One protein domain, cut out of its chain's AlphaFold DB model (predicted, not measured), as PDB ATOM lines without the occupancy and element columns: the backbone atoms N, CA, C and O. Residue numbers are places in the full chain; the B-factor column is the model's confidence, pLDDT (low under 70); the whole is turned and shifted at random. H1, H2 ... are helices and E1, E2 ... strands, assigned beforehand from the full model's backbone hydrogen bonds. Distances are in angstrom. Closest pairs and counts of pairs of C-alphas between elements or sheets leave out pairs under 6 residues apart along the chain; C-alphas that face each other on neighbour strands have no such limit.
ATOM      1  N   GLU A 617     118.261 201.153 159.332       58.09
ATOM      2  CA  GLU A 617     118.059 201.570 160.728       58.09
ATOM      3  C   GLU A 617     116.943 200.787 161.435       58.09
ATOM      4  O   GLU A 617     117.197 200.186 162.482       58.09
ATOM      5  N   GLU A 618     115.734 200.712 160.854       61.31
ATOM      6  CA  GLU A 618     114.642 199.882 161.399       61.31
ATOM      7  C   GLU A 618     115.057 198.400 161.423       61.31
ATOM      8  O   GLU A 618     114.817 197.688 162.403       61.31
ATOM      9  N   SER A 619     115.772 197.953 160.382       67.19
ATOM     10  CA  SER A 619     116.312 196.592 160.281       67.19
ATOM     11  C   SER A 619     117.294 196.265 161.422       67.19
ATOM     12  O   SER A 619     117.194 195.200 162.038       67.19
ATOM     13  N   LEU A 620     118.230 197.173 161.722       73.81
ATOM     14  CA  LEU A 620     119.243 197.028 162.770       73.81
ATOM     15  C   LEU A 620     118.630 197.127 164.172       73.81
ATOM     16  O   LEU A 620     118.961 196.307 165.033       73.81
ATOM     17  N   HIS A 621     117.725 198.081 164.404       74.56
ATOM     18  CA  HIS A 621     117.044 198.243 165.690       74.56
ATOM     19  C   HIS A 621     116.195 197.000 166.013       74.56
ATOM     20  O   HIS A 621     116.352 196.412 167.083       74.56
ATOM     21  N   SER A 622     115.404 196.512 165.048       79.50
ATOM     22  CA  SER A 622     114.579 195.302 165.198       79.50
ATOM     23  C   SER A 622     115.406 194.053 165.529       79.50
ATOM     24  O   SER A 622     115.039 193.274 166.410       79.50
ATOM     25  N   LEU A 623     116.541 193.851 164.844       80.88
ATOM     26  CA  LEU A 623     117.446 192.731 165.130       80.88
ATOM     27  C   LEU A 623     118.119 192.879 166.502       80.88
ATOM     28  O   LEU A 623     118.215 191.901 167.241       80.88
ATOM     29  N   THR A 624     118.547 194.093 166.862       80.31
ATOM     30  CA  THR A 624     119.176 194.394 168.160       80.31
ATOM     31  C   THR A 624     118.233 194.074 169.319       80.31
ATOM     32  O   THR A 624     118.636 193.405 170.271       80.31
ATOM     33  N   ASP A 625     116.967 194.485 169.224       78.69
ATOM     34  CA  ASP A 625     115.971 194.239 170.268       78.69
ATOM     35  C   ASP A 625     115.602 192.743 170.355       78.69
ATOM     36  O   ASP A 625     115.531 192.186 171.452       78.69
ATOM     37  N   CYS A 626     115.482 192.038 169.220       78.88
ATOM     38  CA  CYS A 626     115.309 190.576 169.200       78.88
ATOM     39  C   CYS A 626     116.458 189.819 169.896       78.88
ATOM     40  O   CYS A 626     116.211 188.814 170.564       78.88
ATOM     41  N   LEU A 627     117.703 190.293 169.771       80.06
ATOM     42  CA  LEU A 627     118.861 189.708 170.462       80.06
ATOM     43  C   LEU A 627     118.888 190.022 171.968       80.06
ATOM     44  O   LEU A 627     119.416 189.222 172.744       80.06
ATOM     45  N   LEU A 628     118.332 191.166 172.378       73.62
ATOM     46  CA  LEU A 628     118.269 191.604 173.777       73.62
ATOM     47  C   LEU A 628     117.181 190.899 174.589       73.62
ATOM     48  O   LEU A 628     117.432 190.534 175.736       73.62
ATOM     49  N   HIS A 629     115.985 190.745 174.022       67.31
ATOM     50  CA  HIS A 629     114.809 190.326 174.789       67.31
ATOM     51  C   HIS A 629     114.595 188.807 174.837       67.31
ATOM     52  O   HIS A 629     113.982 188.331 175.786       67.31
ATOM     53  N   ASN A 630     115.125 188.041 173.873       52.09
ATOM     54  CA  ASN A 630     115.065 186.566 173.782       52.09
ATOM     55  C   ASN A 630     113.647 185.937 173.706       52.09
ATOM     56  O   ASN A 630     113.497 184.771 173.341       52.09
ATOM     57  N   GLU A 631     112.596 186.701 173.993       39.44
ATOM     58  CA  GLU A 631     111.202 186.343 173.744       39.44
ATOM     59  C   GLU A 631     110.856 186.481 172.250       39.44
ATOM     60  O   GLU A 631     111.463 187.241 171.492       39.44
ATOM     61  N   GLY A 632     109.886 185.692 171.784       38.81
ATOM     62  CA  GLY A 632     109.424 185.776 170.401       38.81
ATOM     63  C   GLY A 632     108.560 187.016 170.165       38.81
ATOM     64  O   GLY A 632     107.793 187.382 171.044       38.81
ATOM     65  N   PRO A 678     124.757 201.463 183.080       43.44
ATOM     66  CA  PRO A 678     125.812 201.143 182.104       43.44
ATOM     67  C   PRO A 678     125.869 199.665 181.681       43.44
ATOM     68  O   PRO A 678     126.157 199.372 180.519       43.44
ATOM     69  N   HIS A 679     125.505 198.730 182.567       45.78
ATOM     70  CA  HIS A 679     125.386 197.303 182.241       45.78
ATOM     71  C   HIS A 679     124.459 197.029 181.033       45.78
ATOM     72  O   HIS A 679     124.779 196.182 180.196       45.78
ATOM     73  N   ASN A 680     123.326 197.735 180.919       57.41
ATOM     74  CA  ASN A 680     122.373 197.525 179.822       57.41
ATOM     75  C   ASN A 680     122.809 198.219 178.526       57.41
ATOM     76  O   ASN A 680     122.538 197.681 177.452       57.41
ATOM     77  N   LYS A 681     123.539 199.343 178.603       65.19
ATOM     78  CA  LYS A 681     124.152 199.956 177.415       65.19
ATOM     79  C   LYS A 681     125.185 199.014 176.785       65.19
ATOM     80  O   LYS A 681     125.030 198.653 175.625       65.19
ATOM     81  N   ASN A 682     126.120 198.474 177.577       68.88
ATOM     82  CA  ASN A 682     127.108 197.495 177.093       68.88
ATOM     83  C   ASN A 682     126.458 196.255 176.435       68.88
ATOM     84  O   ASN A 682     126.943 195.767 175.416       68.88
ATOM     85  N   LYS A 683     125.340 195.744 176.982       71.88
ATOM     86  CA  LYS A 683     124.564 194.668 176.331       71.88
ATOM     87  C   LYS A 683     123.979 195.116 174.989       71.88
ATOM     88  O   LYS A 683     124.134 194.398 174.004       71.88
ATOM     89  N   ARG A 684     123.326 196.284 174.939       77.25
ATOM     90  CA  ARG A 684     122.706 196.825 173.718       77.25
ATOM     91  C   ARG A 684     123.732 197.066 172.619       77.25
ATOM     92  O   ARG A 684     123.488 196.661 171.489       77.25
ATOM     93  N   ASP A 685     124.890 197.621 172.951       75.44
ATOM     94  CA  ASP A 685     125.940 197.911 171.974       75.44
ATOM     95  C   ASP A 685     126.614 196.633 171.442       75.44
ATOM     96  O   ASP A 685     126.864 196.528 170.240       75.44
ATOM     97  N   PHE A 686     126.789 195.589 172.264       79.50
ATOM     98  CA  PHE A 686     127.200 194.280 171.738       79.50
ATOM     99  C   PHE A 686     126.115 193.620 170.868       79.50
ATOM    100  O   PHE A 686     126.442 192.989 169.862       79.50
ATOM    101  N   CYS A 687     124.830 193.796 171.197       81.44
ATOM    102  CA  CYS A 687     123.725 193.341 170.348       81.44
ATOM    103  C   CYS A 687     123.659 194.092 169.008       81.44
ATOM    104  O   CYS A 687     123.437 193.431 167.997       81.44
ATOM    105  N   LYS A 688     123.939 195.408 168.960       81.62
ATOM    106  CA  LYS A 688     124.109 196.161 167.698       81.62
ATOM    107  C   LYS A 688     125.194 195.499 166.833       81.62
ATOM    108  O   LYS A 688     124.941 195.136 165.688       81.62
ATOM    109  N   LEU A 689     126.381 195.249 167.398       83.06
ATOM    110  CA  LEU A 689     127.503 194.626 166.676       83.06
ATOM    111  C   LEU A 689     127.214 193.175 166.229       83.06
ATOM    112  O   LEU A 689     127.649 192.757 165.151       83.06
ATOM    113  N   LEU A 690     126.465 192.394 167.016       83.88
ATOM    114  CA  LEU A 690     126.007 191.059 166.607       83.88
ATOM    115  C   LEU A 690     124.943 191.115 165.504       83.88
ATOM    116  O   LEU A 690     125.017 190.315 164.575       83.88
ATOM    117  N   ALA A 691     123.999 192.059 165.568       84.56
ATOM    118  CA  ALA A 691     122.991 192.274 164.533       84.56
ATOM    119  C   ALA A 691     123.640 192.633 163.184       84.56
ATOM    120  O   ALA A 691     123.284 192.054 162.159       84.56
ATOM    121  N   VAL A 692     124.666 193.493 163.193       84.56
ATOM    122  CA  VAL A 692     125.515 193.769 162.017       84.56
ATOM    123  C   VAL A 692     126.198 192.492 161.521       84.56
ATOM    124  O   VAL A 692     126.202 192.226 160.323       84.56
ATOM    125  N   SER A 693     126.747 191.676 162.424       86.56
ATOM    126  CA  SER A 693     127.463 190.448 162.047       86.56
ATOM    127  C   SER A 693     126.555 189.449 161.318       86.56
ATOM    128  O   SER A 693     126.917 188.976 160.246       86.56
ATOM    129  N   ILE A 694     125.350 189.185 161.841       89.69
ATOM    130  CA  ILE A 694     124.383 188.269 161.205       89.69
ATOM    131  C   ILE A 694     123.703 188.869 159.962       89.69
ATOM    132  O   ILE A 694     123.243 188.125 159.097       89.69
ATOM    133  N   TYR A 695     123.668 190.199 159.835       88.31
ATOM    134  CA  TYR A 695     123.256 190.887 158.607       88.31
ATOM    135  C   TYR A 695     124.294 190.752 157.478       88.31
ATOM    136  O   TYR A 695     123.917 190.760 156.305       88.31
ATOM    137  N   LYS A 696     125.588 190.639 157.805       87.62
ATOM    138  CA  LYS A 696     126.674 190.525 156.817       87.62
ATOM    139  C   LYS A 696     126.815 189.118 156.238       87.62
ATOM    140  O   LYS A 696     126.904 188.991 155.024       87.62
ATOM    141  N   GLU A 697     126.833 188.081 157.077       91.44
ATOM    142  CA  GLU A 697     126.809 186.677 156.635       91.44
ATOM    143  C   GLU A 697     126.539 185.694 157.788       91.44
ATOM    144  O   GLU A 697     126.747 186.000 158.966       91.44
ATOM    145  N   PHE A 698     126.142 184.466 157.447       93.94
ATOM    146  CA  PHE A 698     126.249 183.308 158.340       93.94
ATOM    147  C   PHE A 698     126.430 181.996 157.562       93.94
ATOM    148  O   PHE A 698     126.148 181.910 156.366       93.94
ATOM    149  N   ILE A 699     126.883 180.943 158.247       92.94
ATOM    150  CA  ILE A 699     127.068 179.603 157.670       92.94
ATOM    151  C   ILE A 699     126.324 178.564 158.514       92.94
ATOM    152  O   ILE A 699     126.441 178.551 159.737       92.94
ATOM    153  N   VAL A 700     125.595 177.661 157.855       92.94
ATOM    154  CA  VAL A 700     124.937 176.496 158.473       92.94
ATOM    155  C   VAL A 700     125.695 175.224 158.084       92.94
ATOM    156  O   VAL A 700     126.006 175.037 156.907       92.94
ATOM    157  N   VAL A 701     125.986 174.340 159.040       90.81
ATOM    158  CA  VAL A 701     126.780 173.112 158.834       90.81
ATOM    159  C   VAL A 701     125.909 171.859 158.965       90.81
ATOM    160  O   VAL A 701     125.191 171.691 159.946       90.81
ATOM    161  N   ASP A 702     125.985 170.952 157.988       85.69
ATOM    162  CA  ASP A 702     125.323 169.641 158.038       85.69
ATOM    163  C   ASP A 702     125.969 168.738 159.118       85.69
ATOM    164  O   ASP A 702     127.148 168.399 158.984       85.69
ATOM    165  N   PRO A 703     125.230 168.304 160.162       85.44
ATOM    166  CA  PRO A 703     125.783 167.532 161.279       85.44
ATOM    167  C   PRO A 703     126.177 166.091 160.917       85.44
ATOM    168  O   PRO A 703     126.821 165.424 161.721       85.44
ATOM    169  N   VAL A 704     125.779 165.593 159.741       80.12
ATOM    170  CA  VAL A 704     126.085 164.234 159.263       80.12
ATOM    171  C   VAL A 704     127.202 164.260 158.225       80.12
ATOM    172  O   VAL A 704     128.118 163.445 158.283       80.12
ATOM    173  N   ASN A 705     127.132 165.191 157.270       78.00
ATOM    174  CA  ASN A 705     128.046 165.234 156.123       78.00
ATOM    175  C   ASN A 705     129.182 166.264 156.271       78.00
ATOM    176  O   ASN A 705     130.053 166.329 155.406       78.00
ATOM    177  N   ASN A 706     129.149 167.103 157.314       78.31
ATOM    178  CA  ASN A 706     130.039 168.255 157.521       78.31
ATOM    179  C   ASN A 706     130.088 169.242 156.329       78.31
ATOM    180  O   ASN A 706     131.034 170.010 156.172       78.31
ATOM    181  N   THR A 707     129.067 169.229 155.463       82.12
ATOM    182  CA  THR A 707     128.940 170.167 154.341       82.12
ATOM    183  C   THR A 707     128.292 171.463 154.810       82.12
ATOM    184  O   THR A 707     127.177 171.440 155.332       82.12
ATOM    185  N   SER A 708     128.961 172.588 154.586       85.56
ATOM    186  CA  SER A 708     128.481 173.926 154.929       85.56
ATOM    187  C   SER A 708     127.663 174.581 153.810       85.56
ATOM    188  O   SER A 708     127.960 174.400 152.631       85.56
ATOM    189  N   GLN A 709     126.698 175.421 154.186       86.31
ATOM    190  CA  GLN A 709     125.989 176.347 153.302       86.31
ATOM    191  C   GLN A 709     126.085 177.767 153.876       86.31
ATOM    192  O   GLN A 709     125.564 178.037 154.956       86.31
ATOM    193  N   GLN A 710     126.742 178.666 153.143       88.44
ATOM    194  CA  GLN A 710     126.790 180.103 153.438       88.44
ATOM    195  C   GLN A 710     125.479 180.783 153.012       88.44
ATOM    196  O   GLN A 710     124.815 180.335 152.065       88.44
ATOM    197  N   PHE A 711     125.117 181.848 153.716       91.31
ATOM    198  CA  PHE A 711     123.995 182.737 153.438       91.31
ATOM    199  C   PHE A 711     124.454 184.178 153.619       91.31
ATOM    200  O   PHE A 711     125.211 184.477 154.545       91.31
ATOM    201  N   ASP A 712     123.961 185.061 152.758       89.00
ATOM    202  CA  ASP A 712     124.476 186.426 152.670       89.00
ATOM    203  C   ASP A 712     123.901 187.326 153.803       89.00
ATOM    204  O   ASP A 712     124.281 188.481 153.930       89.00
ATOM    205  N   GLY A 713     123.014 186.816 154.671       90.06
ATOM    206  CA  GLY A 713     122.633 187.455 155.941       90.06
ATOM    207  C   GLY A 713     121.171 187.260 156.358       90.06
ATOM    208  O   GLY A 713     120.417 186.516 155.726       90.06
ATOM    209  N   ILE A 714     120.751 187.947 157.424       89.69
ATOM    210  CA  ILE A 714     119.364 187.976 157.926       89.69
ATOM    211  C   ILE A 714     118.878 189.412 158.190       89.69
ATOM    212  O   ILE A 714     119.647 190.280 158.596       89.69
ATOM    213  N   VAL A 715     117.582 189.647 157.979       87.00
ATOM    214  CA  VAL A 715     116.845 190.888 158.276       87.00
ATOM    215  C   VAL A 715     115.481 190.572 158.896       87.00
ATOM    216  O   VAL A 715     115.008 189.435 158.852       87.00
ATOM    217  N   ILE A 716     114.818 191.598 159.432       81.81
ATOM    218  CA  ILE A 716     113.383 191.559 159.734       81.81
ATOM    219  C   ILE A 716     112.632 192.350 158.654       81.81
ATOM    220  O   ILE A 716     113.059 193.431 158.247       81.81
ATOM    221  N   ARG A 717     111.539 191.787 158.133       76.00
ATOM    222  CA  ARG A 717     110.697 192.362 157.071       76.00
ATOM    223  C   ARG A 717     109.237 192.079 157.403       76.00
ATOM    224  O   ARG A 717     108.873 190.917 157.560       76.00
ATOM    225  N   ASN A 718     108.404 193.114 157.529       69.81
ATOM    226  CA  ASN A 718     106.976 192.983 157.871       69.81
ATOM    227  C   ASN A 718     106.735 192.085 159.111       69.81
ATOM    228  O   ASN A 718     105.878 191.204 159.099       69.81
ATOM    229  N   GLY A 719     107.567 192.234 160.152       71.38
ATOM    230  CA  GLY A 719     107.537 191.413 161.374       71.38
ATOM    231  C   GLY A 719     108.085 189.978 161.245       71.38
ATOM    232  O   GLY A 719     108.231 189.294 162.258       71.38
ATOM    233  N   LYS A 720     108.430 189.504 160.039       79.19
ATOM    234  CA  LYS A 720     109.031 188.179 159.806       79.19
ATOM    235  C   LYS A 720     110.557 188.236 159.763       79.19
ATOM    236  O   LYS A 720     111.134 189.219 159.310       79.19
ATOM    237  N   LEU A 721     111.202 187.149 160.188       86.75
ATOM    238  CA  LEU A 721     112.627 186.909 159.947       86.75
ATOM    239  C   LEU A 721     112.818 186.428 158.503       86.75
ATOM    240  O   LEU A 721     112.225 185.425 158.109       86.75
ATOM    241  N   THR A 722     113.669 187.118 157.751       86.25
ATOM    242  CA  THR A 722     113.909 186.863 156.327       86.25
ATOM    243  C   THR A 722     115.410 186.782 156.073       86.25
ATOM    244  O   THR A 722     116.171 187.660 156.476       86.25
ATOM    245  N   VAL A 723     115.842 185.715 155.410       90.94
ATOM    246  CA  VAL A 723     117.228 185.513 154.976       90.94
ATOM    247  C   VAL A 723     117.444 186.269 153.667       90.94
ATOM    248  O   VAL A 723     116.553 186.289 152.818       90.94
ATOM    249  N   ILE A 724     118.601 186.902 153.497       89.88
ATOM    250  CA  ILE A 724     118.921 187.714 152.315       89.88
ATOM    251  C   ILE A 724     120.033 187.100 151.475       89.88
ATOM    252  O   ILE A 724     120.972 186.499 151.993       89.88
ATOM    253  N   GLU A 725     119.922 187.287 150.160       90.25
ATOM    254  CA  GLU A 725     120.936 186.904 149.177       90.25
ATOM    255  C   GLU A 725     121.184 188.094 148.231       90.25
ATOM    256  O   GLU A 725     120.231 188.682 147.710       90.25
ATOM    257  N   ARG A 726     122.442 188.488 148.008       85.94
ATOM    258  CA  ARG A 726     122.805 189.751 147.334       85.94
ATOM    259  C   ARG A 726     123.368 189.534 145.920       85.94
ATOM    260  O   ARG A 726     123.974 188.500 145.633       85.94
ATOM    261  N   LYS A 727     123.201 190.507 145.004       84.50
ATOM    262  CA  LYS A 727     124.011 190.574 143.765       84.50
ATOM    263  C   LYS A 727     124.268 191.985 143.214       84.50
ATOM    264  O   LYS A 727     123.342 192.720 142.858       84.50
ATOM    265  N   ALA A 728     125.557 192.295 143.037       69.50
ATOM    266  CA  ALA A 728     126.085 193.626 142.717       69.50
ATOM    267  C   ALA A 728     125.622 194.237 141.382       69.50
ATOM    268  O   ALA A 728     125.594 195.458 141.269       69.50
ATOM    269  N   ASN A 729     125.252 193.410 140.394       64.38
ATOM    270  CA  ASN A 729     124.774 193.818 139.062       64.38
ATOM    271  C   ASN A 729     125.538 195.021 138.464       64.38
ATOM    272  O   ASN A 729     124.982 196.092 138.222       64.38
ATOM    273  N   ASP A 730     126.823 194.801 138.207       53.94
ATOM    274  CA  ASP A 730     127.817 195.734 137.663       53.94
ATOM    275  C   ASP A 730     127.576 196.172 136.199       53.94
ATOM    276  O   ASP A 730     128.305 197.003 135.662       53.94
ATOM    277  N   GLY A 731     126.500 195.691 135.566       45.59
ATOM    278  CA  GLY A 731     125.919 196.323 134.377       45.59
ATOM    279  C   GLY A 731     126.297 195.727 133.020       45.59
ATOM    280  O   GLY A 731     125.974 196.345 132.006       45.59
ATOM    281  N   MET A 732     126.922 194.543 132.966       39.44
ATOM    282  CA  MET A 732     127.218 193.833 131.702       39.44
ATOM    283  C   MET A 732     126.440 192.518 131.489       39.44
ATOM    284  O   MET A 732     126.704 191.789 130.532       39.44
ATOM    285  N   GLY A 733     125.446 192.218 132.332       48.88
ATOM    286  CA  GLY A 733     124.583 191.042 132.183       48.88
ATOM    287  C   GLY A 733     123.224 191.349 131.548       48.88
ATOM    288  O   GLY A 733     122.545 192.299 131.934       48.88
ATOM    289  N   TRP A 734     122.770 190.500 130.619       55.53
ATOM    290  CA  TRP A 734     121.346 190.448 130.254       55.53
ATOM    291  C   TRP A 734     120.537 189.994 131.482       55.53
ATOM    292  O   TRP A 734     121.020 189.180 132.270       55.53
ATOM    293  N   ALA A 735     119.280 190.434 131.629       54.59
ATOM    294  CA  ALA A 735     118.440 190.061 132.783       54.59
ATOM    295  C   ALA A 735     118.269 188.533 132.958       54.59
ATOM    296  O   ALA A 735     118.041 188.051 134.070       54.59
ATOM    297  N   SER A 736     118.467 187.767 131.879       55.47
ATOM    298  CA  SER A 736     118.528 186.305 131.894       55.47
ATOM    299  C   SER A 736     119.641 185.733 132.785       55.47
ATOM    300  O   SER A 736     119.485 184.654 133.350       55.47
ATOM    301  N   GLN A 737     120.760 186.443 132.959       59.81
ATOM    302  CA  GLN A 737     121.838 186.054 133.875       59.81
ATOM    303  C   GLN A 737     121.465 186.312 135.341       59.81
ATOM    304  O   GLN A 737     121.791 185.508 136.212       59.81
ATOM    305  N   GLN A 738     120.744 187.402 135.619       62.16
ATOM    306  CA  GLN A 738     120.352 187.781 136.980       62.16
ATOM    307  C   GLN A 738     119.338 186.795 137.571       62.16
ATOM    308  O   GLN A 738     119.519 186.302 138.679       62.16
ATOM    309  N   LYS A 739     118.303 186.436 136.807       64.94
ATOM    310  CA  LYS A 739     117.305 185.449 137.240       64.94
ATOM    311  C   LYS A 739     117.881 184.021 137.217       64.94
ATOM    312  O   LYS A 739     117.564 183.260 138.127       64.94
ATOM    313  N   ARG A 740     118.822 183.674 136.317       62.38
ATOM    314  CA  ARG A 740     119.657 182.451 136.465       62.38
ATOM    315  C   ARG A 740     120.381 182.406 137.819       62.38
ATOM    316  O   ARG A 740     120.357 181.361 138.461       62.38
ATOM    317  N   PHE A 741     120.984 183.511 138.272       71.44
ATOM    318  CA  PHE A 741     121.610 183.589 139.600       71.44
ATOM    319  C   PHE A 741     120.589 183.390 140.730       71.44
ATOM    320  O   PHE A 741     120.818 182.545 141.594       71.44
ATOM    321  N   CYS A 742     119.451 184.098 140.705       71.06
ATOM    322  CA  CYS A 742     118.424 183.957 141.744       71.06
ATOM    323  C   CYS A 742     117.896 182.516 141.825       71.06
ATOM    324  O   CYS A 742     117.890 181.932 142.905       71.06
ATOM    325  N   GLN A 743     117.539 181.906 140.686       70.44
ATOM    326  CA  GLN A 743     117.091 180.510 140.651       70.44
ATOM    327  C   GLN A 743     118.188 179.564 141.161       70.44
ATOM    328  O   GLN A 743     117.924 178.746 142.028       70.44
ATOM    329  N   SER A 744     119.448 179.745 140.746       70.00
ATOM    330  CA  SER A 744     120.558 178.912 141.229       70.00
ATOM    331  C   SER A 744     120.815 179.031 142.740       70.00
ATOM    332  O   SER A 744     121.251 178.047 143.340       70.00
ATOM    333  N   LYS A 745     120.575 180.194 143.370       77.94
ATOM    334  CA  LYS A 745     120.610 180.325 144.839       77.94
ATOM    335  C   LYS A 745     119.388 179.622 145.470       77.94
ATOM    336  O   LYS A 745     119.592 178.870 146.422       77.94
ATOM    337  N   ILE A 746     118.164 179.780 144.930       70.50
ATOM    338  CA  ILE A 746     116.945 179.058 145.384       70.50
ATOM    339  C   ILE A 746     117.176 177.541 145.359       70.50
ATOM    340  O   ILE A 746     117.028 176.880 146.386       70.50
ATOM    341  N   ASP A 747     117.597 177.001 144.214       65.31
ATOM    342  CA  ASP A 747     117.794 175.567 143.982       65.31
ATOM    343  C   ASP A 747     118.811 174.970 144.973       65.31
ATOM    344  O   ASP A 747     118.615 173.868 145.494       65.31
ATOM    345  N   ALA A 748     119.874 175.721 145.290       73.25
ATOM    346  CA  ALA A 748     120.867 175.341 146.290       73.25
ATOM    347  C   ALA A 748     120.275 175.293 147.711       73.25
ATOM    348  O   ALA A 748     120.487 174.306 148.424       73.25
ATOM    349  N   LYS A 749     119.484 176.302 148.118       80.94
ATOM    350  CA  LYS A 749     118.820 176.293 149.435       80.94
ATOM    351  C   LYS A 749     117.773 175.179 149.523       80.94
ATOM    352  O   LYS A 749     117.706 174.486 150.535       80.94
ATOM    353  N   GLU A 750     117.007 174.937 148.459       71.62
ATOM    354  CA  GLU A 750     116.076 173.809 148.391       71.62
ATOM    355  C   GLU A 750     116.794 172.462 148.512       71.62
ATOM    356  O   GLU A 750     116.332 171.594 149.249       71.62
ATOM    357  N   LEU A 751     117.921 172.260 147.822       72.44
ATOM    358  CA  LEU A 751     118.699 171.022 147.918       72.44
ATOM    359  C   LEU A 751     119.263 170.806 149.333       72.44
ATOM    360  O   LEU A 751     119.294 169.671 149.811       72.44
ATOM    361  N   PHE A 752     119.667 171.882 150.010       76.94
ATOM    362  CA  PHE A 752     120.093 171.862 151.409       76.94
ATOM    363  C   PHE A 752     118.935 171.486 152.353       76.94
ATOM    364  O   PHE A 752     119.066 170.572 153.170       76.94
ATOM    365  N   LEU A 753     117.760 172.104 152.193       74.75
ATOM    366  CA  LEU A 753     116.573 171.810 153.004       74.75
ATOM    367  C   LEU A 753     115.983 170.414 152.735       74.75
ATOM    368  O   LEU A 753     115.576 169.738 153.679       74.75
ATOM    369  N   LYS A 754     116.015 169.917 151.489       72.50
ATOM    370  CA  LYS A 754     115.574 168.554 151.110       72.50
ATOM    371  C   LYS A 754     116.360 167.443 151.821       72.50
ATOM    372  O   LYS A 754     115.828 166.352 152.007       72.50
ATOM    373  N   ARG A 755     117.593 167.712 152.271       74.19
ATOM    374  CA  ARG A 755     118.385 166.802 153.130       74.19
ATOM    375  C   ARG A 755     117.922 166.785 154.596       74.19
ATOM    376  O   ARG A 755     118.451 166.010 155.385       74.19
ATOM    377  N   ARG A 756     116.944 167.623 154.963       80.00
ATOM    378  CA  ARG A 756     116.424 167.822 156.326       80.00
ATOM    379  C   ARG A 756     117.487 168.282 157.334       80.00
ATOM    380  O   ARG A 756     117.375 167.983 158.519       80.00
ATOM    381  N   VAL A 757     118.495 169.042 156.888       80.94
ATOM    382  CA  VAL A 757     119.609 169.506 157.744       80.94
ATOM    383  C   VAL A 757     119.105 170.234 158.994       80.94
ATOM    384  O   VAL A 757     119.570 169.947 160.091       80.94
ATOM    385  N   ILE A 758     118.086 171.089 158.868       87.12
ATOM    386  CA  ILE A 758     117.507 171.821 160.008       87.12
ATOM    387  C   ILE A 758     116.830 170.874 161.021       87.12
ATOM    388  O   ILE A 758     116.983 171.064 162.226       87.12
ATOM    389  N   ASP A 759     116.172 169.797 160.577       85.56
ATOM    390  CA  ASP A 759     115.629 168.761 161.478       85.56
ATOM    391  C   ASP A 759     116.722 167.908 162.134       85.56
ATOM    392  O   ASP A 759     116.486 167.311 163.184       85.56
ATOM    393  N   LEU A 760     117.889 167.783 161.498       86.38
ATOM    394  CA  LEU A 760     119.037 167.055 162.037       86.38
ATOM    395  C   LEU A 760     119.797 167.905 163.063       86.38
ATOM    396  O   LEU A 760     120.191 167.368 164.094       86.38
ATOM    397  N   ILE A 761     119.936 169.215 162.828       88.38
ATOM    398  CA  ILE A 761     120.523 170.178 163.774       88.38
ATOM    399  C   ILE A 761     119.630 170.327 165.015       88.38
ATOM    400  O   ILE A 761     120.117 170.201 166.134       88.38
ATOM    401  N   ASN A 762     118.310 170.475 164.841       87.12
ATOM    402  CA  ASN A 762     117.346 170.572 165.950       87.12
ATOM    403  C   ASN A 762     117.220 169.290 166.808       87.12
ATOM    404  O   ASN A 762     116.494 169.292 167.800       87.12
ATOM    405  N   LYS A 763     117.897 168.194 166.437       88.12
ATOM    406  CA  LYS A 763     118.005 166.957 167.235       88.12
ATOM    407  C   LYS A 763     119.325 166.835 168.001       88.12
ATOM    408  O   LYS A 763     119.474 165.885 168.765       88.12
ATOM    409  N   GLN A 764     120.277 167.743 167.789       89.38
ATOM    410  CA  GLN A 764     121.545 167.738 168.518       89.38
ATOM    411  C   GLN A 764     121.372 168.369 169.910       89.38
ATOM    412  O   GLN A 764     120.509 169.232 170.073       89.38
ATOM    413  N   PRO A 765     122.195 168.003 170.913       86.81
ATOM    414  CA  PRO A 765     122.150 168.629 172.240       86.81
ATOM    415  C   PRO A 765     122.457 170.135 172.225       86.81
ATOM    416  O   PRO A 765     121.948 170.875 173.065       86.81
ATOM    417  N   HIS A 766     123.266 170.578 171.256       88.75
ATOM    418  CA  HIS A 766     123.666 171.972 171.049       88.75
ATOM    419  C   HIS A 766     123.442 172.377 169.580       88.75
ATOM    420  O   HIS A 766     124.385 172.390 168.787       88.75
ATOM    421  N   PRO A 767     122.188 172.666 169.169       88.50
ATOM    422  CA  PRO A 767     121.873 173.090 167.803       88.50
ATOM    423  C   PRO A 767     122.673 174.326 167.365       88.50
ATOM    424  O   PRO A 767     123.019 174.466 166.194       88.50
ATOM    425  N   GLU A 768     123.002 175.208 168.313       91.75
ATOM    426  CA  GLU A 768     123.743 176.444 168.081       91.75
ATOM    427  C   GLU A 768     125.170 176.233 167.541       91.75
ATOM    428  O   GLU A 768     125.696 177.121 166.867       91.75
ATOM    429  N   ASP A 769     125.801 175.079 167.777       92.69
ATOM    430  CA  ASP A 769     127.179 174.810 167.338       92.69
ATOM    431  C   ASP A 769     127.294 174.609 165.819       92.69
ATOM    432  O   ASP A 769     128.342 174.885 165.237       92.69
ATOM    433  N   TYR A 770     126.190 174.254 165.157       93.44
ATOM    434  CA  TYR A 770     126.103 174.070 163.704       93.44
ATOM    435  C   TYR A 770     125.828 175.370 162.932       93.44
ATOM    436  O   TYR A 770     125.658 175.343 161.712       93.44
ATOM    437  N   ILE A 771     125.799 176.509 163.633       94.25
ATOM    438  CA  ILE A 771     125.704 177.853 163.060       94.25
ATOM    439  C   ILE A 771     127.014 178.597 163.319       94.25
ATOM    440  O   ILE A 771     127.407 178.791 164.472       94.25
ATOM    441  N   LEU A 772     127.677 179.051 162.257       92.75
ATOM    442  CA  LEU A 772     128.875 179.884 162.332       92.75
ATOM    443  C   LEU A 772     128.513 181.323 161.946       92.75
ATOM    444  O   LEU A 772     127.846 181.552 160.936       92.75
ATOM    445  N   ILE A 773     128.964 182.276 162.759       91.50
ATOM    446  CA  ILE A 773     128.803 183.721 162.560       91.50
ATOM    447  C   ILE A 773     130.124 184.409 162.900       91.50
ATOM    448  O   ILE A 773     130.878 183.909 163.742       91.50
ATOM    449  N   ALA A 774     130.383 185.574 162.307       88.94
ATOM    450  CA  ALA A 774     131.402 186.472 162.831       88.94
ATOM    451  C   ALA A 774     131.011 186.901 164.260       88.94
ATOM    452  O   ALA A 774     129.858 187.246 164.522       88.94
ATOM    453  N   VAL A 775     131.961 186.858 165.198       85.75
ATOM    454  CA  VAL A 775     131.752 187.301 166.584       85.75
ATOM    455  C   VAL A 775     132.578 188.570 166.807       85.75
ATOM    456  O   VAL A 775     133.804 188.485 166.734       85.75
ATOM    457  N   PRO A 776     131.957 189.729 167.106       80.44
ATOM    458  CA  PRO A 776     132.682 190.985 167.272       80.44
ATOM    459  C   PRO A 776     133.757 190.916 168.360       80.44
ATOM    460  O   PRO A 776     133.503 190.453 169.483       80.44
ATOM    461  N   ASP A 777     134.950 191.434 168.063       70.62
ATOM    462  CA  ASP A 777     136.014 191.586 169.057       70.62
ATOM    463  C   ASP A 777     135.905 192.925 169.800       70.62
ATOM    464  O   ASP A 777     136.717 193.836 169.676       70.62
ATOM    465  N   ALA A 778     134.826 193.055 170.569       58.69
ATOM    466  CA  ALA A 778     134.465 194.277 171.281       58.69
ATOM    467  C   ALA A 778     135.294 194.539 172.566       58.69
ATOM    468  O   ALA A 778     134.848 195.280 173.440       58.69
ATOM    469  N   ALA A 779     136.482 193.935 172.703       52.84
ATOM    470  CA  ALA A 779     137.301 193.961 173.923       52.84
ATOM    471  C   ALA A 779     137.717 195.375 174.384       52.84
ATOM    472  O   ALA A 779     137.929 195.586 175.574       52.84
ATOM    473  N   ASN A 780     137.786 196.334 173.455       49.09
ATOM    474  CA  ASN A 780     138.157 197.730 173.721       49.09
ATOM    475  C   ASN A 780     136.955 198.701 173.737       49.09
ATOM    476  O   ASN A 780     137.151 199.894 173.943       49.09
ATOM    477  N   LEU A 781     135.734 198.218 173.463       54.06
ATOM    478  CA  LEU A 781     134.537 199.048 173.237       54.06
ATOM    479  C   LEU A 781     133.458 198.901 174.319       54.06
ATOM    480  O   LEU A 781     132.540 199.713 174.374       54.06
ATOM    481  N   LEU A 782     133.545 197.872 175.163       59.84
ATOM    482  CA  LEU A 782     132.551 197.575 176.195       59.84
ATOM    483  C   LEU A 782     133.173 197.756 177.579       59.84
ATOM    484  O   LEU A 782     134.298 197.324 177.821       59.84
ATOM    485  N   GLY A 783     132.434 198.391 178.491       59.19
ATOM    486  CA  GLY A 783     132.908 198.641 179.854       59.19
ATOM    487  C   GLY A 783     133.209 197.355 180.636       59.19
ATOM    488  O   GLY A 783     132.695 196.283 180.314       59.19
ATOM    489  N   ALA A 784     134.005 197.484 181.705       58.78
ATOM    490  CA  ALA A 784     134.551 196.369 182.496       58.78
ATOM    491  C   ALA A 784     133.511 195.352 183.025       58.78
ATOM    492  O   ALA A 784     133.860 194.211 183.320       58.78
ATOM    493  N   ASP A 785     132.239 195.746 183.104       63.53
ATOM    494  CA  ASP A 785     131.112 194.901 183.507       63.53
ATOM    495  C   ASP A 785     130.717 193.835 182.461       63.53
ATOM    496  O   ASP A 785     129.940 192.923 182.760       63.53
ATOM    497  N   PHE A 786     131.173 193.949 181.207       72.00
ATOM    498  CA  PHE A 786     130.730 193.070 180.123       72.00
ATOM    499  C   PHE A 786     131.406 191.690 180.185       72.00
ATOM    500  O   PHE A 786     132.462 191.440 179.602       72.00
ATOM    501  N   THR A 787     130.782 190.762 180.912       74.75
ATOM    502  CA  THR A 787     131.369 189.439 181.170       74.75
ATOM    503  C   THR A 787     131.443 188.536 179.930       74.75
ATOM    504  O   THR A 787     130.570 188.528 179.059       74.75
ATOM    505  N   MET A 788     132.437 187.640 179.904       77.31
ATOM    506  CA  MET A 788     132.542 186.592 178.875       77.31
ATOM    507  C   MET A 788     131.362 185.596 178.901       77.31
ATOM    508  O   MET A 788     131.088 184.938 177.896       77.31
ATOM    509  N   ALA A 789     130.634 185.492 180.021       76.31
ATOM    510  CA  ALA A 789     129.387 184.729 180.090       76.31
ATOM    511  C   ALA A 789     128.287 185.400 179.249       76.31
ATOM    512  O   ALA A 789     127.717 184.750 178.374       76.31
ATOM    513  N   MET A 790     128.083 186.711 179.420       73.88
ATOM    514  CA  MET A 790     127.165 187.514 178.600       73.88
ATOM    515  C   MET A 790     127.558 187.499 177.115       73.88
ATOM    516  O   MET A 790     126.687 187.368 176.255       73.88
ATOM    517  N   LYS A 791     128.862 187.539 176.788       82.75
ATOM    518  CA  LYS A 791     129.334 187.385 175.397       82.75
ATOM    519  C   LYS A 791     128.872 186.056 174.783       82.75
ATOM    520  O   LYS A 791     128.371 186.046 173.661       82.75
ATOM    521  N   LYS A 792     129.015 184.942 175.512       83.06
ATOM    522  CA  LYS A 792     128.578 183.606 175.059       83.06
ATOM    523  C   LYS A 792     127.057 183.488 174.944       83.06
ATOM    524  O   LYS A 792     126.578 182.906 173.977       83.06
ATOM    525  N   GLU A 793     126.316 184.047 175.898       83.75
ATOM    526  CA  GLU A 793     124.848 184.061 175.912       83.75
ATOM    527  C   GLU A 793     124.278 184.781 174.680       83.75
ATOM    528  O   GLU A 793     123.503 184.198 173.925       83.75
ATOM    529  N   LEU A 794     124.731 186.008 174.406       82.44
ATOM    530  CA  LEU A 794     124.235 186.801 173.275       82.44
ATOM    531  C   LEU A 794     124.644 186.198 171.914       82.44
ATOM    532  O   LEU A 794     123.842 186.180 170.981       82.44
ATOM    533  N   VAL A 795     125.843 185.606 171.813       87.12
ATOM    534  CA  VAL A 795     126.265 184.823 170.632       87.12
ATOM    535  C   VAL A 795     125.382 183.582 170.429       87.12
ATOM    536  O   VAL A 795     125.022 183.270 169.292       87.12
ATOM    537  N   LYS A 796     124.989 182.886 171.505       88.38
ATOM    538  CA  LYS A 796     124.042 181.763 171.429       88.38
ATOM    539  C   LYS A 796     122.658 182.230 170.969       88.38
ATOM    540  O   LYS A 796     122.096 181.605 170.072       88.38
ATOM    541  N   ASN A 797     122.139 183.338 171.501       85.38
ATOM    542  CA  ASN A 797     120.849 183.890 171.079       85.38
ATOM    543  C   ASN A 797     120.851 184.238 169.577       85.38
ATOM    544  O   ASN A 797     119.911 183.876 168.870       85.38
ATOM    545  N   ALA A 798     121.935 184.822 169.050       87.12
ATOM    546  CA  ALA A 798     122.086 185.088 167.614       87.12
ATOM    547  C   ALA A 798     122.064 183.808 166.752       87.12
ATOM    548  O   ALA A 798     121.356 183.744 165.744       87.12
ATOM    549  N   LYS A 799     122.773 182.754 167.176       92.81
ATOM    550  CA  LYS A 799     122.759 181.434 166.514       92.81
ATOM    551  C   LYS A 799     121.361 180.788 166.531       92.81
ATOM    552  O   LYS A 799     120.929 180.224 165.525       92.81
ATOM    553  N   LEU A 800     120.625 180.906 167.639       87.94
ATOM    554  CA  LEU A 800     119.247 180.406 167.763       87.94
ATOM    555  C   LEU A 800     118.243 181.223 166.926       87.94
ATOM    556  O   LEU A 800     117.319 180.645 166.349       87.94
ATOM    557  N   LEU A 801     118.439 182.539 166.793       87.69
ATOM    558  CA  LEU A 801     117.627 183.410 165.936       87.69
ATOM    559  C   LEU A 801     117.744 183.010 164.454       87.69
ATOM    560  O   LEU A 801     116.733 182.929 163.753       87.69
ATOM    561  N   ILE A 802     118.955 182.663 164.003       90.25
ATOM    562  CA  ILE A 802     119.198 182.103 162.664       90.25
ATOM    563  C   ILE A 802     118.463 180.764 162.486       90.25
ATOM    564  O   ILE A 802     117.762 180.584 161.492       90.25
ATOM    565  N   LEU A 803     118.537 179.839 163.452       88.25
ATOM    566  CA  LEU A 803     117.802 178.563 163.378       88.25
ATOM    567  C   LEU A 803     116.279 178.753 163.308       88.25
ATOM    568  O   LEU A 803     115.603 178.029 162.572       88.25
ATOM    569  N   LYS A 804     115.736 179.750 164.019       88.19
ATOM    570  CA  LYS A 804     114.316 180.125 163.950       88.19
ATOM    571  C   LYS A 804     113.918 180.582 162.541       88.19
ATOM    572  O   LYS A 804     112.869 180.162 162.058       88.19
ATOM    573  N   ALA A 805     114.760 181.373 161.874       86.56
ATOM    574  CA  ALA A 805     114.546 181.793 160.487       86.56
ATOM    575  C   ALA A 805     114.672 180.624 159.497       86.56
ATOM    576  O   ALA A 805     113.803 180.434 158.651       86.56
ATOM    577  N   MET A 806     115.691 179.773 159.649       87.44
ATOM    578  CA  MET A 806     115.908 178.606 158.782       87.44
ATOM    579  C   MET A 806     114.793 177.550 158.862       87.44
ATOM    580  O   MET A 806     114.631 176.765 157.930       87.44
ATOM    581  N   LYS A 807     114.016 177.522 159.953       83.31
ATOM    582  CA  LYS A 807     112.832 176.658 160.108       83.31
ATOM    583  C   LYS A 807     111.625 177.133 159.278       83.31
ATOM    584  O   LYS A 807     110.801 176.312 158.892       83.31
ATOM    585  N   HIS A 808     111.526 178.436 159.016       80.25
ATOM    586  CA  HIS A 808     110.429 179.087 158.290       80.25
ATOM    587  C   HIS A 808     111.013 179.972 157.180       80.25
ATOM    588  O   HIS A 808     110.796 181.184 157.150       80.25
ATOM    589  N   LEU A 809     111.844 179.367 156.319       84.69
ATOM    590  CA  LEU A 809     112.742 180.111 155.439       84.69
ATOM    591  C   LEU A 809     111.961 181.024 154.485       84.69
ATOM    592  O   LEU A 809     111.338 180.562 153.532       84.69
ATOM    593  N   SER A 810     112.047 182.325 154.744       87.88
ATOM    594  CA  SER A 810     111.661 183.396 153.826       87.88
ATOM    595  C   SER A 810     112.936 184.000 153.236       87.88
ATOM    596  O   SER A 810     113.899 184.204 153.977       87.88
ATOM    597  N   LEU A 811     112.966 184.255 151.925       88.12
ATOM    598  CA  LEU A 811     114.186 184.604 151.184       88.12
ATOM    599  C   LEU A 811     114.015 185.911 150.384       88.12
ATOM    600  O   LEU A 811     113.213 185.952 149.458       88.12
ATOM    601  N   GLU A 812     114.772 186.965 150.702       88.38
ATOM    602  CA  GLU A 812     114.764 188.245 149.967       88.38
ATOM    603  C   GLU A 812     116.036 188.394 149.114       88.38
ATOM    604  O   GLU A 812     117.149 188.497 149.628       88.38
ATOM    605  N   PHE A 813     115.879 188.434 147.790       86.94
ATOM    606  CA  PHE A 813     116.982 188.723 146.870       86.94
ATOM    607  C   PHE A 813     117.186 190.231 146.719       86.94
ATOM    608  O   PHE A 813     116.318 190.913 146.176       86.94
ATOM    609  N   VAL A 814     118.346 190.748 147.125       85.44
ATOM    610  CA  VAL A 814     118.701 192.169 146.992       85.44
ATOM    611  C   VAL A 814     119.609 192.355 145.776       85.44
ATOM    612  O   VAL A 814     120.779 191.971 145.784       85.44
ATOM    613  N   LEU A 815     119.074 192.950 144.709       82.81
ATOM    614  CA  LEU A 815     119.788 193.194 143.453       82.81
ATOM    615  C   LEU A 815     119.978 194.695 143.224       82.81
ATOM    616  O   LEU A 815     119.070 195.480 143.491       82.81
ATOM    617  N   ASN A 816     121.101 195.109 142.637       78.00
ATOM    618  CA  ASN A 816     121.229 196.496 142.176       78.00
ATOM    619  C   ASN A 816     120.386 196.740 140.917       78.00
ATOM    620  O   ASN A 816     120.380 195.931 139.982       78.00
ATOM    621  N   ARG A 817     119.649 197.856 140.897       70.88
ATOM    622  CA  ARG A 817     118.685 198.197 139.844       70.88
ATOM    623  C   ARG A 817     119.388 198.394 138.487       70.88
ATOM    624  O   ARG A 817     120.170 199.335 138.349       70.88
ATOM    625  N   PRO A 818     119.110 197.566 137.459       65.31
ATOM    626  CA  PRO A 818     119.725 197.730 136.143       65.31
ATOM    627  C   PRO A 818     119.234 199.001 135.434       65.31
ATOM    628  O   PRO A 818     118.083 199.411 135.590       65.31
ATOM    629  N   ARG A 819     120.087 199.581 134.573       59.66
ATOM    630  CA  ARG A 819     119.743 200.746 133.724       59.66
ATOM    631  C   ARG A 819     118.552 200.489 132.792       59.66
ATOM    632  O   ARG A 819     117.839 201.424 132.446       59.66
ATOM    633  N   GLN A 820     118.338 199.235 132.395       56.16
ATOM    634  CA  GLN A 820     117.137 198.778 131.699       56.16
ATOM    635  C   GLN A 820     116.441 197.740 132.583       56.16
ATOM    636  O   GLN A 820     116.977 196.660 132.822       56.16
ATOM    637  N   PHE A 821     115.255 198.077 133.085       52.88
ATOM    638  CA  PHE A 821     114.491 197.243 134.011       52.88
ATOM    639  C   PHE A 821     113.096 196.937 133.456       52.88
ATOM    640  O   PHE A 821     112.446 197.796 132.865       52.88
ATOM    641  N   SER A 822     112.634 195.705 133.671       55.12
ATOM    642  CA  SER A 822     111.287 195.245 133.345       55.12
ATOM    643  C   SER A 822     110.856 194.209 134.378       55.12
ATOM    644  O   SER A 822     111.503 193.167 134.516       55.12
ATOM    645  N   TYR A 823     109.743 194.469 135.070       53.16
ATOM    646  CA  TYR A 823     109.158 193.552 136.056       53.16
ATOM    647  C   TYR A 823     108.911 192.141 135.482       53.16
ATOM    648  O   TYR A 823     109.111 191.148 136.180       53.16
ATOM    649  N   LYS A 824     108.576 192.033 134.183       54.34
ATOM    650  CA  LYS A 824     108.329 190.749 133.492       54.34
ATOM    651  C   LYS A 824     109.524 189.786 133.493       54.34
ATOM    652  O   LYS A 824     109.325 188.594 133.301       54.34
ATOM    653  N   ASN A 825     110.749 190.272 133.693       53.06
ATOM    654  CA  ASN A 825     111.950 189.434 133.619       53.06
ATOM    655  C   ASN A 825     112.123 188.526 134.856       53.06
ATOM    656  O   ASN A 825     112.955 187.620 134.839       53.06
ATOM    657  N   TYR A 826     111.347 188.778 135.919       54.31
ATOM    658  CA  TYR A 826     111.506 188.163 137.240       54.31
ATOM    659  C   TYR A 826     110.249 187.452 137.760       54.31
ATOM    660  O   TYR A 826     110.346 186.633 138.668       54.31
ATOM    661  N   THR A 827     109.091 187.648 137.119       51.62
ATOM    662  CA  THR A 827     107.832 186.921 137.392       51.62
ATOM    663  C   THR A 827     107.859 185.432 137.005       51.62
ATOM    664  O   THR A 827     106.835 184.764 137.059       51.62
ATOM    665  N   GLU A 828     109.014 184.926 136.575       53.62
ATOM    666  CA  GLU A 828     109.271 183.550 136.130       53.62
ATOM    667  C   GLU A 828     110.189 182.781 137.116       53.62
ATOM    668  O   GLU A 828     110.879 181.850 136.698       53.62
ATOM    669  N   LEU A 829     110.336 183.234 138.367       54.28
ATOM    670  CA  LEU A 829     111.087 182.529 139.419       54.28
ATOM    671  C   LEU A 829     110.167 181.593 140.197       54.28
ATOM    672  O   LEU A 829     109.052 181.983 140.538       54.28
ATOM    673  N   PHE A 830     110.661 180.396 140.509       56.97
ATOM    674  CA  PHE A 830     109.864 179.331 141.111       56.97
ATOM    675  C   PHE A 830     110.567 178.732 142.328       56.97
ATOM    676  O   PHE A 830     111.783 178.543 142.330       56.97
ATOM    677  N   PHE A 831     109.779 178.428 143.358       57.47
ATOM    678  CA  PHE A 831     110.219 177.798 144.599       57.47
ATOM    679  C   PHE A 831     109.096 176.933 145.182       57.47
ATOM    680  O   PHE A 831     107.908 177.241 145.025       57.47
ATOM    681  N   ASN A 832     109.470 175.860 145.874       57.00
ATOM    682  CA  ASN A 832     108.549 174.989 146.587       57.00
ATOM    683  C   ASN A 832     108.167 175.585 147.952       57.00
ATOM    684  O   ASN A 832     108.983 175.625 148.879       57.00
ATOM    685  N   LYS A 833     106.884 175.942 148.107       64.12
ATOM    686  CA  LYS A 833     106.341 176.510 149.349       64.12
ATOM    687  C   LYS A 833     106.438 175.619 150.590       64.12
ATOM    688  O   LYS A 833     106.356 176.144 151.694       64.12
ATOM    689  N   SER A 834     106.620 174.301 150.450       58.78
ATOM    690  CA  SER A 834     106.829 173.412 151.610       58.78
ATOM    691  C   SER A 834     108.279 173.349 152.105       58.78
ATOM    692  O   SER A 834     108.567 172.640 153.068       58.78
ATOM    693  N   LEU A 835     109.191 174.092 151.467       65.31
ATOM    694  CA  LEU A 835     110.590 174.246 151.882       65.31
ATOM    695  C   LEU A 835     110.947 175.713 152.146       65.31
ATOM    696  O   LEU A 835     111.636 176.010 153.115       65.31
ATOM    697  N   ILE A 836     110.477 176.620 151.288       75.38
ATOM    698  CA  ILE A 836     110.711 178.062 151.382       75.38
ATOM    699  C   ILE A 836     109.335 178.725 151.446       75.38
ATOM    700  O   ILE A 836     108.594 178.683 150.471       75.38
ATOM    701  N   GLU A 837     108.965 179.303 152.590       78.56
ATOM    702  CA  GLU A 837     107.617 179.845 152.828       78.56
ATOM    703  C   GLU A 837     107.287 180.987 151.852       78.56
ATOM    704  O   GLU A 837     106.164 181.102 151.349       78.56
ATOM    705  N   HIS A 838     108.289 181.820 151.565       82.06
ATOM    706  CA  HIS A 838     108.159 183.033 150.770       82.06
ATOM    707  C   HIS A 838     109.483 183.399 150.078       82.06
ATOM    708  O   HIS A 838     110.557 183.226 150.655       82.06
ATOM    709  N   VAL A 839     109.406 183.964 148.869       81.00
ATOM    710  CA  VAL A 839     110.546 184.580 148.175       81.00
ATOM    711  C   VAL A 839     110.144 185.968 147.685       81.00
ATOM    712  O   VAL A 839     109.147 186.109 146.971       81.00
ATOM    713  N   SER A 840     110.946 186.976 148.019       83.50
ATOM    714  CA  SER A 840     110.830 188.345 147.513       83.50
ATOM    715  C   SER A 840     112.074 188.762 146.728       83.50
ATOM    716  O   SER A 840     113.137 188.134 146.773       83.50
ATOM    717  N   MET A 841     111.936 189.849 145.980       79.94
ATOM    718  CA  MET A 841     112.987 190.457 145.178       79.94
ATOM    719  C   MET A 841     112.969 191.974 145.341       79.94
ATOM    720  O   MET A 841     111.997 192.625 144.964       79.94
ATOM    721  N   ARG A 842     114.067 192.539 145.848       80.25
ATOM    722  CA  ARG A 842     114.251 193.971 146.093       80.25
ATOM    723  C   ARG A 842     115.279 194.569 145.136       80.25
ATOM    724  O   ARG A 842     116.391 194.051 145.015       80.25
ATOM    725  N   PHE A 843     114.938 195.688 144.499       78.00
ATOM    726  CA  PHE A 843     115.856 196.434 143.631       78.00
ATOM    727  C   PHE A 843     116.413 197.675 144.328       78.00
ATOM    728  O   PHE A 843     115.729 198.688 144.446       78.00
ATOM    729  N   SER A 844     117.679 197.614 144.742       77.44
ATOM    730  CA  SER A 844     118.364 198.746 145.363       77.44
ATOM    731  C   SER A 844     118.880 199.749 144.332       77.44
ATOM    732  O   SER A 844     119.471 199.381 143.312       77.44
ATOM    733  N   ARG A 845     118.705 201.036 144.631       74.94
ATOM    734  CA  ARG A 845     119.273 202.185 143.912       74.94
ATOM    735  C   ARG A 845     120.530 202.712 144.620       74.94
ATOM    736  O   ARG A 845     121.354 203.347 143.972       74.94
ATOM    737  N   ARG A 846     120.701 202.406 145.917       74.50
ATOM    738  CA  ARG A 846     121.888 202.742 146.737       74.50
ATOM    739  C   ARG A 846     123.085 201.794 146.565       74.50
ATOM    740  O   ARG A 846     124.134 202.046 147.145       74.50
ATOM    741  N   GLY A 847     122.951 200.713 145.798       75.38
ATOM    742  CA  GLY A 847     124.037 199.748 145.586       75.38
ATOM    743  C   GLY A 847     124.028 198.537 146.532       75.38
ATOM    744  O   GLY A 847     124.955 197.733 146.458       75.38
ATOM    745  N   LYS A 848     122.986 198.358 147.367       78.44
ATOM    746  CA  LYS A 848     122.892 197.338 148.441       78.44
ATOM    747  C   LYS A 848     122.905 195.871 147.968       78.44
ATOM    748  O   LYS A 848     122.953 194.966 148.794       78.44
ATOM    749  N   GLY A 849     122.822 195.612 146.663       79.12
ATOM    750  CA  GLY A 849     123.063 194.287 146.088       79.12
ATOM    751  C   GLY A 849     124.550 193.930 146.003       79.12
ATOM    752  O   GLY A 849     124.889 192.764 145.847       79.12
ATOM    753  N   ASP A 850     125.455 194.899 146.104       82.25
ATOM    754  CA  ASP A 850     126.878 194.628 146.292       82.25
ATOM    755  C   ASP A 850     127.143 194.424 147.790       82.25
ATOM    756  O   ASP A 850     126.824 195.291 148.603       82.25
ATOM    757  N   GLU A 851     127.700 193.270 148.160       83.94
ATOM    758  CA  GLU A 851     128.011 192.918 149.551       83.94
ATOM    759  C   GLU A 851     128.977 193.926 150.188       83.94
ATOM    760  O   GLU A 851     128.759 194.356 151.316       83.94
ATOM    761  N   ILE A 852     129.994 194.391 149.457       83.19
ATOM    762  CA  ILE A 852     130.989 195.343 149.964       83.19
ATOM    763  C   ILE A 852     130.335 196.708 150.218       83.19
ATOM    764  O   ILE A 852     130.673 197.374 151.199       83.19
ATOM    765  N   ILE A 853     129.391 197.126 149.370       81.31
ATOM    766  CA  ILE A 853     128.629 198.369 149.574       81.31
ATOM    767  C   ILE A 853     127.645 198.211 150.741       81.31
ATOM    768  O   ILE A 853     127.633 199.052 151.637       81.31
ATOM    769  N   ALA A 854     126.867 197.125 150.782       82.00
ATOM    770  CA  ALA A 854     125.903 196.863 151.851       82.00
ATOM    771  C   ALA A 854     126.571 196.746 153.230       82.00
ATOM    772  O   ALA A 854     126.054 197.270 154.214       82.00
ATOM    773  N   HIS A 855     127.740 196.104 153.308       86.19
ATOM    774  CA  HIS A 855     128.487 195.959 154.557       86.19
ATOM    775  C   HIS A 855     128.994 197.318 155.051       86.19
ATOM    776  O   HIS A 855     128.803 197.627 156.223       86.19
ATOM    777  N   LYS A 856     129.546 198.153 154.157       81.06
ATOM    778  CA  LYS A 856     130.002 199.515 154.484       81.06
ATOM    779  C   LYS A 856     128.866 200.443 154.905       81.06
ATOM    780  O   LYS A 856     129.050 201.218 155.832       81.06
ATOM    781  N   LEU A 857     127.703 200.369 154.252       78.00
ATOM    782  CA  LEU A 857     126.522 201.136 154.664       78.00
ATOM    783  C   LEU A 857     126.078 200.745 156.081       78.00
ATOM    784  O   LEU A 857     125.780 201.621 156.885       78.00
ATOM    785  N   MET A 858     126.104 199.450 156.410       78.06
ATOM    786  CA  MET A 858     125.760 198.971 157.751       78.06
ATOM    787  C   MET A 858     126.786 199.388 158.819       78.06
ATOM    788  O   MET A 858     126.401 199.668 159.950       78.06
ATOM    789  N   ASP A 859     128.075 199.456 158.468       79.12
ATOM    790  CA  ASP A 859     129.126 199.970 159.361       79.12
ATOM    791  C   ASP A 859     128.962 201.479 159.616       79.12
ATOM    792  O   ASP A 859     128.984 201.907 160.767       79.12
ATOM    793  N   LEU A 860     128.695 202.274 158.572       77.00
ATOM    794  CA  LEU A 860     128.443 203.718 158.693       77.00
ATOM    795  C   LEU A 860     127.233 204.027 159.589       77.00
ATOM    796  O   LEU A 860     127.321 204.904 160.442       77.00
ATOM    797  N   VAL A 861     126.135 203.271 159.470       71.25
ATOM    798  CA  VAL A 861     124.963 203.422 160.357       71.25
ATOM    799  C   VAL A 861     125.338 203.192 161.829       71.25
ATOM    800  O   VAL A 861     124.828 203.871 162.717       71.25
ATOM    801  N   VAL A 862     126.267 202.275 162.118       72.44
ATOM    802  CA  VAL A 862     126.750 202.025 163.489       72.44
ATOM    803  C   VAL A 862     127.651 203.164 163.974       72.44
ATOM    804  O   VAL A 862     127.544 203.566 165.135       72.44
ATOM    805  N   GLU A 863     128.500 203.722 163.111       71.81
ATOM    806  CA  GLU A 863     129.335 204.896 163.412       71.81
ATOM    807  C   GLU A 863     128.479 206.157 163.670       71.81
ATOM    808  O   GLU A 863     128.718 206.888 164.636       71.81
ATOM    809  N   GLU A 864     127.414 206.383 162.896       66.56
ATOM    810  CA  GLU A 864     126.466 207.494 163.091       66.56
ATOM    811  C   GLU A 864     125.608 207.315 164.361       66.56
ATOM    812  O   GLU A 864     125.451 208.254 165.150       66.56
ATOM    813  N   MET A 865     125.123 206.098 164.648       60.38
ATOM    814  CA  MET A 865     124.394 205.806 165.895       60.38
ATOM    815  C   MET A 865     125.278 205.896 167.151       60.38
ATOM    816  O   MET A 865     124.796 206.276 168.216       60.38
ATOM    817  N   THR A 866     126.569 205.556 167.070       60.62
ATOM    818  CA  THR A 866     127.478 205.631 168.233       60.62
ATOM    819  C   THR A 866     128.030 207.038 168.479       60.62
ATOM    820  O   THR A 866     128.246 207.410 169.633       60.62
ATOM    821  N   SER A 867     128.196 207.851 167.432       53.88
ATOM    822  CA  SER A 867     128.630 209.250 167.555       53.88
ATOM    823  C   SER A 867     127.510 210.189 168.030       53.88
ATOM    824  O   SER A 867     127.756 211.031 168.897       53.88
ATOM    825  N   SER A 868     126.267 210.004 167.571       49.28
ATOM    826  CA  SER A 868     125.098 210.774 168.046       49.28
ATOM    827  C   SER A 868     124.737 210.502 169.520       49.28
ATOM    828  O   SER A 868     124.350 211.416 170.259       49.28
ATOM    829  N   GLU A 869     124.963 209.274 170.001       49.00
ATOM    830  CA  GLU A 869     124.907 208.930 171.431       49.00
ATOM    831  C   GLU A 869     126.051 209.552 172.269       49.00
ATOM    832  O   GLU A 869     125.979 209.516 173.497       49.00
ATOM    833  N   CYS A 870     127.092 210.126 171.647       38.28
ATOM    834  CA  CYS A 870     128.158 210.857 172.347       38.28
ATOM    835  C   CYS A 870     127.925 212.376 172.344       38.28
ATOM    836  O   CYS A 870     128.064 213.015 173.389       38.28
TER     837      CYS A 870
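AT A GLANCE: This is residues 617 to 632 and 678 to 870 of the 883 residues of the protein "Toprim domain-containing protein" of Legionella clemsonensis (UniProt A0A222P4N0). A strongly twisted four-stranded sheet, E3 to E6, has H6 crossing over one face near its E3 edge and H3 running along the strands on the same face. H1, H2 and H6 cluster at that edge, H7 runs beside H2, and the small hairpin E1 and E2 leads into E3. The printed part has 209 residues, with seven named helices and six named strands that follow each other along the chain as H1 H2 E1 E2 E3 E4 H3 H4 H5 H6 E5 E6 H7; the mixed sheet runs E3 E4 E5 E6, and the class is mixed, helices and strands. The whole is compact, with a radius of gyration of the C-alphas of 18.0 A and spans of 55 by 43 by 27 A.

HOW THE PARTS SIT: Begin at H1, residues 617 to 629: H2, residues 678 to 696, touches it at a steep tilt of 59 degrees, with the closest C-alphas, Thr 624 and Cys 687, 5.2 A apart. Next find the antiparallel hairpin E1, residues 698 to 701, and E2, residues 708 to 711, where N 700 and O 709 are 2.9 A apart. E2 runs on at 42 degrees into E3, residues 714 to 717, which forms an antiparallel hairpin with E4, residues 720 to 727; N 715 and O 722 are 2.9 A apart. E4 and E5, residues 810 to 816, are parallel, with N 723 and O 810 at 2.8 A; E5 and E6, residues 838 to 844, are parallel, with N 813 and O 840 at 2.9 A. These four N and O pairs are within hydrogen-bond range. E4, H3, H4, H5, H6 and E5 form a strand-helix-strand unit, two parallel neighbour strands with helices between; H3 is residues 735 to 754, H4 757 to 761, H5 767 to 770 and H6 788 to 807. H3 and H6 make two layers with the sheet, helices on one face, at heights of 9.8 A and 12.6 A. The hub H6 touches H1, H2, H5 and, only just, H4, with 3 pairs of C-alphas within 8 A; its closest C-alphas to H5, Lys 799 and Glu 768, are 5.3 A apart. H7, residues 851 to 870, touches H2 residues 688 to 696 alone, opposite ways at a shallow tilt of 14 degrees; the closest C-alphas, Lys 696 and His 855, are 6.2 A apart. Every O i to N i+4 pair is within range in H1, H2, H3, H4 and H6, and 15 of 16 in H7; H5 is too short for one.

IN THESE COORDINATES: Find C-alpha 617 at (118.059, 201.570, 160.728); H1 runs 18.3 A from there, and H2 27.4 A. E4 spans 22.1 A, H3 28.4 A and H6 29.0 A. H7 ends at C-alpha 870, (128.158, 210.857, 172.347).

THE WHOLE: The C-alphas farthest apart, Ala 784 and Lys 824, are 55.9 A apart. Residues 633 to 677 are not printed; the cut spans 25.3 A between C-alphas 632 and 678. The links H5 to H6 and E5 to E6 are long. Mean pLDDT of the printed part is 75.0, with 60 residues under 70, among them 728 to 740 and 818 to 835.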